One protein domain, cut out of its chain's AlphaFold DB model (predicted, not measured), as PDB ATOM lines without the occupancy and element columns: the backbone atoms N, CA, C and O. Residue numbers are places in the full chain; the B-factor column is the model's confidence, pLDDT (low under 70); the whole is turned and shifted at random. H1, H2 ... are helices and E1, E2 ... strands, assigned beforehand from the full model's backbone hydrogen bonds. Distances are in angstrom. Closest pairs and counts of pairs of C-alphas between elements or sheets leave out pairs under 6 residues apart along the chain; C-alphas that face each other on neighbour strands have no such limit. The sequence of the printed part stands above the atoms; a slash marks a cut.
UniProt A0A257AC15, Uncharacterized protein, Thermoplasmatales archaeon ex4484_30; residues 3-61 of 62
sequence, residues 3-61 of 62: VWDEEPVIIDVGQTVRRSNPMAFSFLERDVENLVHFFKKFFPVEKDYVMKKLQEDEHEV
ATOM      1  N   VAL A   3      -8.750 -55.209 -31.346       88.12
ATOM      2  CA  VAL A   3      -9.988 -54.544 -30.931       88.12
ATOM      3  C   VAL A   3     -10.783 -55.548 -30.107       88.12
ATOM      4  O   VAL A   3     -11.079 -56.640 -30.596       88.12
ATOM      5  N   TRP A   4     -11.094 -55.198 -28.862       91.06
ATOM      6  CA  TRP A   4     -11.986 -55.962 -27.992       91.06
ATOM      7  C   TRP A   4     -13.022 -54.986 -27.445       91.06
ATOM      8  O   TRP A   4     -12.652 -53.992 -26.838       91.06
ATOM      9  N   ASP A   5     -14.304 -55.297 -27.654       93.44
ATOM     10  CA  ASP A   5     -15.432 -54.519 -27.121       93.44
ATOM     11  C   ASP A   5     -15.405 -53.084 -27.647       93.44
ATOM     12  O   ASP A   5     -15.520 -52.122 -26.905       93.44
ATOM     13  N   GLU A   6     -15.150 -52.965 -28.954       92.44
ATOM     14  CA  GLU A   6     -15.012 -51.698 -29.689       92.44
ATOM     15  C   GLU A   6     -13.823 -50.815 -29.262       92.44
ATOM     16  O   GLU A   6     -13.529 -49.825 -29.930       92.44
ATOM     17  N   GLU A   7     -13.052 -51.231 -28.257       91.62
ATOM     18  CA  GLU A   7     -11.897 -50.498 -27.744       91.62
ATOM     19  C   GLU A   7     -10.559 -51.117 -28.199       91.62
ATOM     20  O   GLU A   7     -10.412 -52.347 -28.307       91.62
ATOM     21  N   PRO A   8      -9.533 -50.290 -28.481       90.56
ATOM     22  CA  PRO A   8      -8.204 -50.776 -28.816       90.56
ATOM     23  C   PRO A   8      -7.480 -51.299 -27.568       90.56
ATOM     24  O   PRO A   8      -7.195 -50.564 -26.625       90.56
ATOM     25  N   VAL A   9      -7.083 -52.569 -27.602       89.56
ATOM     26  CA  VAL A   9      -6.315 -53.226 -26.538       89.56
ATOM     27  C   VAL A   9      -4.871 -53.462 -26.988       89.56
ATOM     28  O   VAL A   9      -4.589 -54.067 -28.035       89.56
ATOM     29  N   ILE A  10      -3.926 -52.992 -26.169       88.12
ATOM     30  CA  ILE A  10      -2.498 -53.292 -26.314       88.12
ATOM     31  C   ILE A  10      -2.242 -54.688 -25.738       88.12
ATOM     32  O   ILE A  10      -2.566 -54.971 -24.589       88.12
ATOM     33  N   ILE A  11      -1.654 -55.562 -26.551       85.12
ATOM     34  CA  ILE A  11      -1.322 -56.946 -26.195       85.12
ATOM     35  C   ILE A  11       0.177 -57.187 -26.376       85.12
ATOM     36  O   ILE A  11       0.858 -56.366 -26.983       85.12
ATOM     37  N   ASP A  12       0.666 -58.321 -25.872       73.94
ATOM     38  CA  ASP A  12       2.088 -58.702 -25.904       73.94
ATOM     39  C   ASP A  12       3.014 -57.699 -25.187       73.94
ATOM     40  O   ASP A  12       4.124 -57.381 -25.607       73.94
ATOM     41  N   VAL A  13       2.559 -57.210 -24.026       76.94
ATOM     42  CA  VAL A  13       3.355 -56.334 -23.149       76.94
ATOM     43  C   VAL A  13       4.582 -57.033 -22.542       76.94
ATOM     44  O   VAL A  13       5.422 -56.379 -21.927       76.94
ATOM     45  N   GLY A  14       4.720 -58.353 -22.714       78.19
ATOM     46  CA  GLY A  14       5.874 -59.123 -22.240       78.19
ATOM     47  C   GLY A  14       7.191 -58.726 -22.914       78.19
ATOM     48  O   GLY A  14       8.255 -58.936 -22.336       78.19
ATOM     49  N   GLN A  15       7.125 -58.101 -24.094       78.00
ATOM     50  CA  GLN A  15       8.285 -57.557 -24.809       78.00
ATOM     51  C   GLN A  15       8.583 -56.084 -24.480       78.00
ATOM     52  O   GLN A  15       9.431 -55.466 -25.123       78.00
ATOM     53  N   THR A  16       7.908 -55.496 -23.489       86.25
ATOM     54  CA  THR A  16       8.169 -54.105 -23.096       86.25
ATOM     55  C   THR A  16       9.545 -53.953 -22.453       86.25
ATOM     56  O   THR A  16      10.011 -54.804 -21.692       86.25
ATOM     57  N   VAL A  17      10.206 -52.832 -22.742       86.56
ATOM     58  CA  VAL A  17      11.492 -52.487 -22.132       86.56
ATOM     59  C   VAL A  17      11.358 -51.278 -21.220       86.56
ATOM     60  O   VAL A  17      10.556 -50.375 -21.450       86.56
ATOM     61  N   ARG A  18      12.192 -51.235 -20.177       87.75
ATOM     62  CA  ARG A  18      12.342 -50.026 -19.361       87.75
ATOM     63  C   ARG A  18      12.975 -48.917 -20.193       87.75
ATOM     64  O   ARG A  18      13.844 -49.188 -21.018       87.75
ATOM     65  N   ARG A  19      12.644 -47.667 -19.869       83.81
ATOM     66  CA  ARG A  19      13.254 -46.472 -20.478       83.81
ATOM     67  C   ARG A  19      14.781 -46.444 -20.381       83.81
ATOM     68  O   ARG A  19      15.442 -45.956 -21.280       83.81
ATOM     69  N   SER A  20      15.344 -47.007 -19.310       87.56
ATOM     70  CA  SER A  20      16.795 -47.105 -19.115       87.56
ATOM     71  C   SER A  20      17.485 -48.086 -20.070       87.56
ATOM     72  O   SER A  20      18.707 -48.215 -20.029       87.56
ATOM     73  N   ASN A  21      16.730 -48.838 -20.874       88.44
ATOM     74  CA  ASN A  21      17.305 -49.716 -21.878       88.44
ATOM     75  C   ASN A  21      17.945 -48.862 -22.990       88.44
ATOM     76  O   ASN A  21      17.258 -48.007 -23.547       88.44
ATOM     77  N   PRO A  22      19.212 -49.109 -23.372       90.62
ATOM     78  CA  PRO A  22      19.877 -48.373 -24.452       90.62
ATOM     79  C   PRO A  22      19.111 -48.378 -25.784       90.62
ATOM     80  O   PRO A  22      19.239 -47.451 -26.575       90.62
ATOM     81  N   MET A  23      18.294 -49.408 -26.017       92.25
ATOM     82  CA  MET A  23      17.495 -49.586 -27.228       92.25
ATOM     83  C   MET A  23      16.061 -49.061 -27.100       92.25
ATOM     84  O   MET A  23      15.301 -49.163 -28.059       92.25
ATOM     85  N   ALA A  24      15.664 -48.508 -25.946       90.19
ATOM     86  CA  ALA A  24      14.289 -48.066 -25.705       90.19
ATOM     87  C   ALA A  24      13.812 -47.059 -26.760       90.19
ATOM     88  O   ALA A  24      12.712 -47.203 -27.286       90.19
ATOM     89  N   PHE A  25      14.661 -46.092 -27.119       90.88
ATOM     90  CA  PHE A  25      14.328 -45.093 -28.133       90.88
ATOM     91  C   PHE A  25      14.151 -45.713 -29.525       90.88
ATOM     92  O   PHE A  25      13.171 -45.423 -30.202       90.88
ATOM     93  N   SER A  26      15.045 -46.616 -29.935       91.94
ATOM     94  CA  SER A  26      14.938 -47.302 -31.228       91.94
ATOM     95  C   SER A  26      13.710 -48.212 -31.311       91.94
ATOM     96  O   SER A  26      13.095 -48.325 -32.369       91.94
ATOM     97  N   PHE A  27      13.332 -48.863 -30.207       91.69
ATOM     98  CA  PHE A  27      12.097 -49.645 -30.160       91.69
ATOM     99  C   PHE A  27      10.862 -48.752 -30.251       91.69
ATOM    100  O   PHE A  27       9.980 -49.047 -31.055       91.69
ATOM    101  N   LEU A  28      10.839 -47.633 -29.521       91.69
ATOM    102  CA  LEU A  28       9.761 -46.649 -29.615       91.69
ATOM    103  C   LEU A  28       9.620 -46.103 -31.040       91.69
ATOM    104  O   LEU A  28       8.516 -46.042 -31.574       91.69
ATOM    105  N   GLU A  29      10.736 -45.754 -31.676       93.94
ATOM    106  CA  GLU A  29      10.752 -45.251 -33.047       93.94
ATOM    107  C   GLU A  29      10.156 -46.263 -34.036       93.94
ATOM    108  O   GLU A  29       9.324 -45.900 -34.871       93.94
ATOM    109  N   ARG A  30      10.539 -47.539 -33.910       92.69
ATOM    110  CA  ARG A  30      10.001 -48.636 -34.725       92.69
ATOM    111  C   ARG A  30       8.504 -48.834 -34.490       92.69
ATOM    112  O   ARG A  30       7.758 -49.066 -35.439       92.69
ATOM    113  N   ASP A  31       8.059 -48.762 -33.240       91.69
ATOM    114  CA  ASP A  31       6.649 -48.943 -32.898       91.69
ATOM    115  C   ASP A  31       5.797 -47.793 -33.461       91.69
ATOM    116  O   ASP A  31       4.745 -48.042 -34.056       91.69
ATOM    117  N   VAL A  32       6.288 -46.550 -33.386       94.44
ATOM    118  CA  VAL A  32       5.646 -45.389 -34.027       94.44
ATOM    119  C   VAL A  32       5.617 -45.546 -35.545       94.44
ATOM    120  O   VAL A  32       4.575 -45.312 -36.154       94.44
ATOM    121  N   GLU A  33       6.712 -45.981 -36.170       95.19
ATOM    122  CA  GLU A  33       6.750 -46.222 -37.615       95.19
ATOM    123  C   GLU A  33       5.716 -47.269 -38.047       95.19
ATOM    124  O   GLU A  33       4.989 -47.052 -39.021       95.19
ATOM    125  N   ASN A  34       5.579 -48.360 -37.290       93.06
ATOM    126  CA  ASN A  34       4.579 -49.394 -37.551       93.06
ATOM    127  C   ASN A  34       3.148 -48.843 -37.468       93.06
ATOM    128  O   ASN A  34       2.326 -49.119 -38.349       93.06
ATOM    129  N   LEU A  35       2.848 -48.043 -36.440       93.00
ATOM    130  CA  LEU A  35       1.529 -47.429 -36.267       93.00
ATOM    131  C   LEU A  35       1.238 -46.413 -37.376       93.00
ATOM    132  O   LEU A  35       0.192 -46.495 -38.017       93.00
ATOM    133  N   VAL A  36       2.171 -45.507 -37.665       95.62
ATOM    134  CA  VAL A  36       2.035 -44.507 -38.737       95.62
ATOM    135  C   VAL A  36       1.849 -45.191 -40.088       95.62
ATOM    136  O   VAL A  36       0.952 -44.829 -40.848       95.62
ATOM    137  N   HIS A  37       2.636 -46.226 -40.389       94.81
ATOM    138  CA  HIS A  37       2.505 -46.985 -41.630       94.81
ATOM    139  C   HIS A  37       1.127 -47.646 -41.775       94.81
ATOM    140  O   HIS A  37       0.575 -47.690 -42.881       94.81
ATOM    141  N   PHE A  38       0.575 -48.175 -40.683       93.31
ATOM    142  CA  PHE A  38      -0.762 -48.758 -40.678       93.31
ATOM    143  C   PHE A  38      -1.836 -47.683 -40.886       93.31
ATOM    144  O   PHE A  38      -2.691 -47.815 -41.765       93.31
ATOM    145  N   PHE A  39      -1.759 -46.601 -40.116       94.25
ATOM    146  CA  PHE A  39      -2.815 -45.603 -40.012       94.25
ATOM    147  C   PHE A  39      -2.824 -44.549 -41.117       94.25
ATOM    148  O   PHE A  39      -3.899 -44.047 -41.450       94.25
ATOM    149  N   LYS A  40      -1.690 -44.289 -41.782       94.56
ATOM    150  CA  LYS A  40      -1.621 -43.364 -42.930       94.56
ATOM    151  C   LYS A  40      -2.570 -43.724 -44.081       94.56
ATOM    152  O   LYS A  40      -2.840 -42.900 -44.946       94.56
ATOM    153  N   LYS A  41      -3.052 -44.974 -44.115       94.25
ATOM    154  CA  LYS A  41      -4.049 -45.467 -45.081       94.25
ATOM    155  C   LYS A  41      -5.458 -44.930 -44.810       94.25
ATOM    156  O   LYS A  41      -6.287 -44.953 -45.711       94.25
ATOM    157  N   PHE A  42      -5.723 -44.491 -43.582       94.31
ATOM    158  CA  PHE A  42      -7.036 -44.052 -43.113       94.31
ATOM    159  C   PHE A  42      -7.070 -42.550 -42.814       94.31
ATOM    160  O   PHE A  42      -8.097 -41.914 -43.027       94.31
ATOM    161  N   PHE A  43      -5.960 -41.976 -42.345       93.44
ATOM    162  CA  PHE A  43      -5.855 -40.553 -42.020       93.44
ATOM    163  C   PHE A  43      -4.430 -40.024 -42.230       93.44
ATOM    164  O   PHE A  43      -3.477 -40.792 -42.120       93.44
ATOM    165  N   PRO A  44      -4.252 -38.721 -42.522       91.94
ATOM    166  CA  PRO A  44      -2.927 -38.120 -42.626       91.94
ATOM    167  C   PRO A  44      -2.267 -38.091 -41.244       91.94
ATOM    168  O   PRO A  44      -2.707 -37.377 -40.344       91.94
ATOM    169  N   VAL A  45      -1.215 -38.888 -41.074       94.19
ATOM    170  CA  VAL A  45      -0.417 -38.951 -39.849       94.19
ATOM    171  C   VAL A  45       1.054 -39.059 -40.215       94.19
ATOM    172  O   VAL A  45       1.431 -39.859 -41.070       94.19
ATOM    173  N   GLU A  46       1.875 -38.253 -39.550       93.50
ATOM    174  CA  GLU A  46       3.314 -38.163 -39.786       93.50
ATOM    175  C   GLU A  46       4.090 -38.609 -38.547       93.50
ATOM    176  O   GLU A  46       3.734 -38.268 -37.415       93.50
ATOM    177  N   LYS A  47       5.181 -39.347 -38.764       93.38
ATOM    178  CA  LYS A  47       6.032 -39.888 -37.692       93.38
ATOM    179  C   LYS A  47       6.575 -38.792 -36.781       93.38
ATOM    180  O   LYS A  47       6.464 -38.910 -35.564       93.38
ATOM    181  N   ASP A  48       7.107 -37.722 -37.361       93.56
ATOM    182  CA  ASP A  48       7.745 -36.641 -36.604       93.56
ATOM    183  C   ASP A  48       6.759 -35.935 -35.669       93.56
ATOM    184  O   ASP A  48       7.109 -35.579 -34.544       93.56
ATOM    185  N   TYR A  49       5.503 -35.790 -36.102       93.38
ATOM    186  CA  TYR A  49       4.441 -35.234 -35.270       93.38
ATOM    187  C   TYR A  49       4.167 -36.116 -34.046       93.38
ATOM    188  O   TYR A  49       4.129 -35.612 -32.923       93.38
ATOM    189  N   VAL A  50       4.025 -37.431 -34.249       94.00
ATOM    190  CA  VAL A  50       3.762 -38.390 -33.163       94.00
ATOM    191  C   VAL A  50       4.939 -38.452 -32.189       94.00
ATOM    192  O   VAL A  50       4.737 -38.368 -30.981       94.00
ATOM    193  N   MET A  51       6.172 -38.533 -32.698       93.69
ATOM    194  CA  MET A  51       7.383 -38.561 -31.867       93.69
ATOM    195  C   MET A  51       7.521 -37.296 -31.018       93.69
ATOM    196  O   MET A  51       7.813 -37.388 -29.825       93.69
ATOM    197  N   LYS A  52       7.276 -36.120 -31.608       93.44
ATOM    198  CA  LYS A  52       7.296 -34.846 -30.884       93.44
ATOM    199  C   LYS A  52       6.236 -34.817 -29.783       93.44
ATOM    200  O   LYS A  52       6.548 -34.419 -28.668       93.44
ATOM    201  N   LYS A  53       5.016 -35.276 -30.073       92.69
ATOM    202  CA  LYS A  53       3.932 -35.332 -29.085       92.69
ATOM    203  C   LYS A  53       4.267 -36.223 -27.892       92.69
ATOM    204  O   LYS A  53       4.123 -35.783 -26.761       92.69
ATOM    205  N   LEU A  54       4.811 -37.414 -28.140       89.69
ATOM    206  CA  LEU A  54       5.233 -38.325 -27.071       89.69
ATOM    207  C   LEU A  54       6.308 -37.710 -26.162       89.69
ATOM    208  O   LEU A  54       6.295 -37.944 -24.960       89.69
ATOM    209  N   GLN A  55       7.224 -36.916 -26.722       85.62
ATOM    210  CA  GLN A  55       8.248 -36.210 -25.945       85.62
ATOM    211  C   GLN A  55       7.689 -34.995 -25.192       85.62
ATOM    212  O   GLN A  55       8.161 -34.692 -24.102       85.62
ATOM    213  N   GLU A  56       6.715 -34.279 -25.755       86.44
ATOM    214  CA  GLU A  56       6.037 -33.162 -25.082       86.44
ATOM    215  C   GLU A  56       5.253 -33.654 -23.860       86.44
ATOM    216  O   GLU A  56       5.426 -33.108 -22.770       86.44
ATOM    217  N   ASP A  57       4.488 -34.736 -24.014       76.75
ATOM    218  CA  ASP A  57       3.710 -35.342 -22.929       76.75
ATOM    219  C   ASP A  57       4.622 -35.885 -21.807       76.75
ATOM    220  O   ASP A  57       4.231 -35.923 -20.642       76.75
ATOM    221  N   GLU A  58       5.872 -36.257 -22.112       65.75
ATOM    222  CA  GLU A  58       6.861 -36.630 -21.088       65.75
ATOM    223  C   GLU A  58       7.282 -35.461 -20.184       65.75
ATOM    224  O   GLU A  58       7.626 -35.693 -19.022       65.75
ATOM    225  N   HIS A  59       7.247 -34.220 -20.677       58.44
ATOM    226  CA  HIS A  59       7.649 -33.044 -19.898       58.44
ATOM    227  C   HIS A  59       6.543 -32.526 -18.968       58.44
ATOM    228  O   HIS A  59       6.843 -31.769 -18.048       58.44
ATOM    229  N   GLU A  60       5.287 -32.934 -19.170       51.94
ATOM    230  CA  GLU A  60       4.140 -32.476 -18.371       51.94
ATOM    231  C   GLU A  60       3.888 -33.344 -17.117       51.94
ATOM    232  O   GLU A  60       3.143 -32.951 -16.222       51.94
ATOM    233  N   VAL A  61       4.543 -34.510 -17.017       50.62
ATOM    234  CA  VAL A  61       4.400 -35.473 -15.900       50.62
ATOM    235  C   VAL A  61       5.596 -35.424 -14.922       50.62
ATOM    236  O   VAL A  61       5.746 -36.314 -14.083       50.62
TER     237      VAL A  61
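What this domain is: This is residues 3 to 61 of the 62 residues of an uncharacterized protein of Thermoplasmatales archaeon ex4484_30 (UniProt A0A257AC15). The longest helix, H1, has the start of H2 packed on its later part, and from there H2 splays away at a steep angle. Residues 3 to 15, which hold the short strand E1, stick out as a free arm, apart from both helices. The printed part has 59 residues, with E1, H1 and H2 in chain order; it is mostly helix and loose, with a radius of gyration of the C-alphas of 13.2 A and spans of 33 by 26 by 22 A.

How they stand to each other: H1, residues 24 to 39, touches H2, residues 47 to 59, with residues 29 to 36 alone. H2 touches it with residues 47 to 51 alone. Their closest C-alphas, those of Val 36 and Lys 47, are 6.2 A apart. They run opposite ways at a steep tilt of 50 degrees. E1, residues 7 to 9, is apart from both helices and pairs with no named strand; residues 3 to 4 pair antiparallel with residues 7 to 8. Every O i to N i+4 pair of H1 is within hydrogen-bond range, and 8 of 9 in H2.

Where its parts are: H1 is 22.4 A long, from C-alpha 24 at (14.289, -48.066, -25.705). H2 is 19.1 A long, ending at C-alpha 59, (7.649, -33.044, -19.898). E1 measures 6.3 A.

The domain as a whole: The C-alphas of Asp 5 and Pro 22 are farthest apart, 35.9 A. The printed part has no cut. E1 to H1 is a long link, H1 to H2 a short one. Residues 58 to 61 have pLDDT under 70.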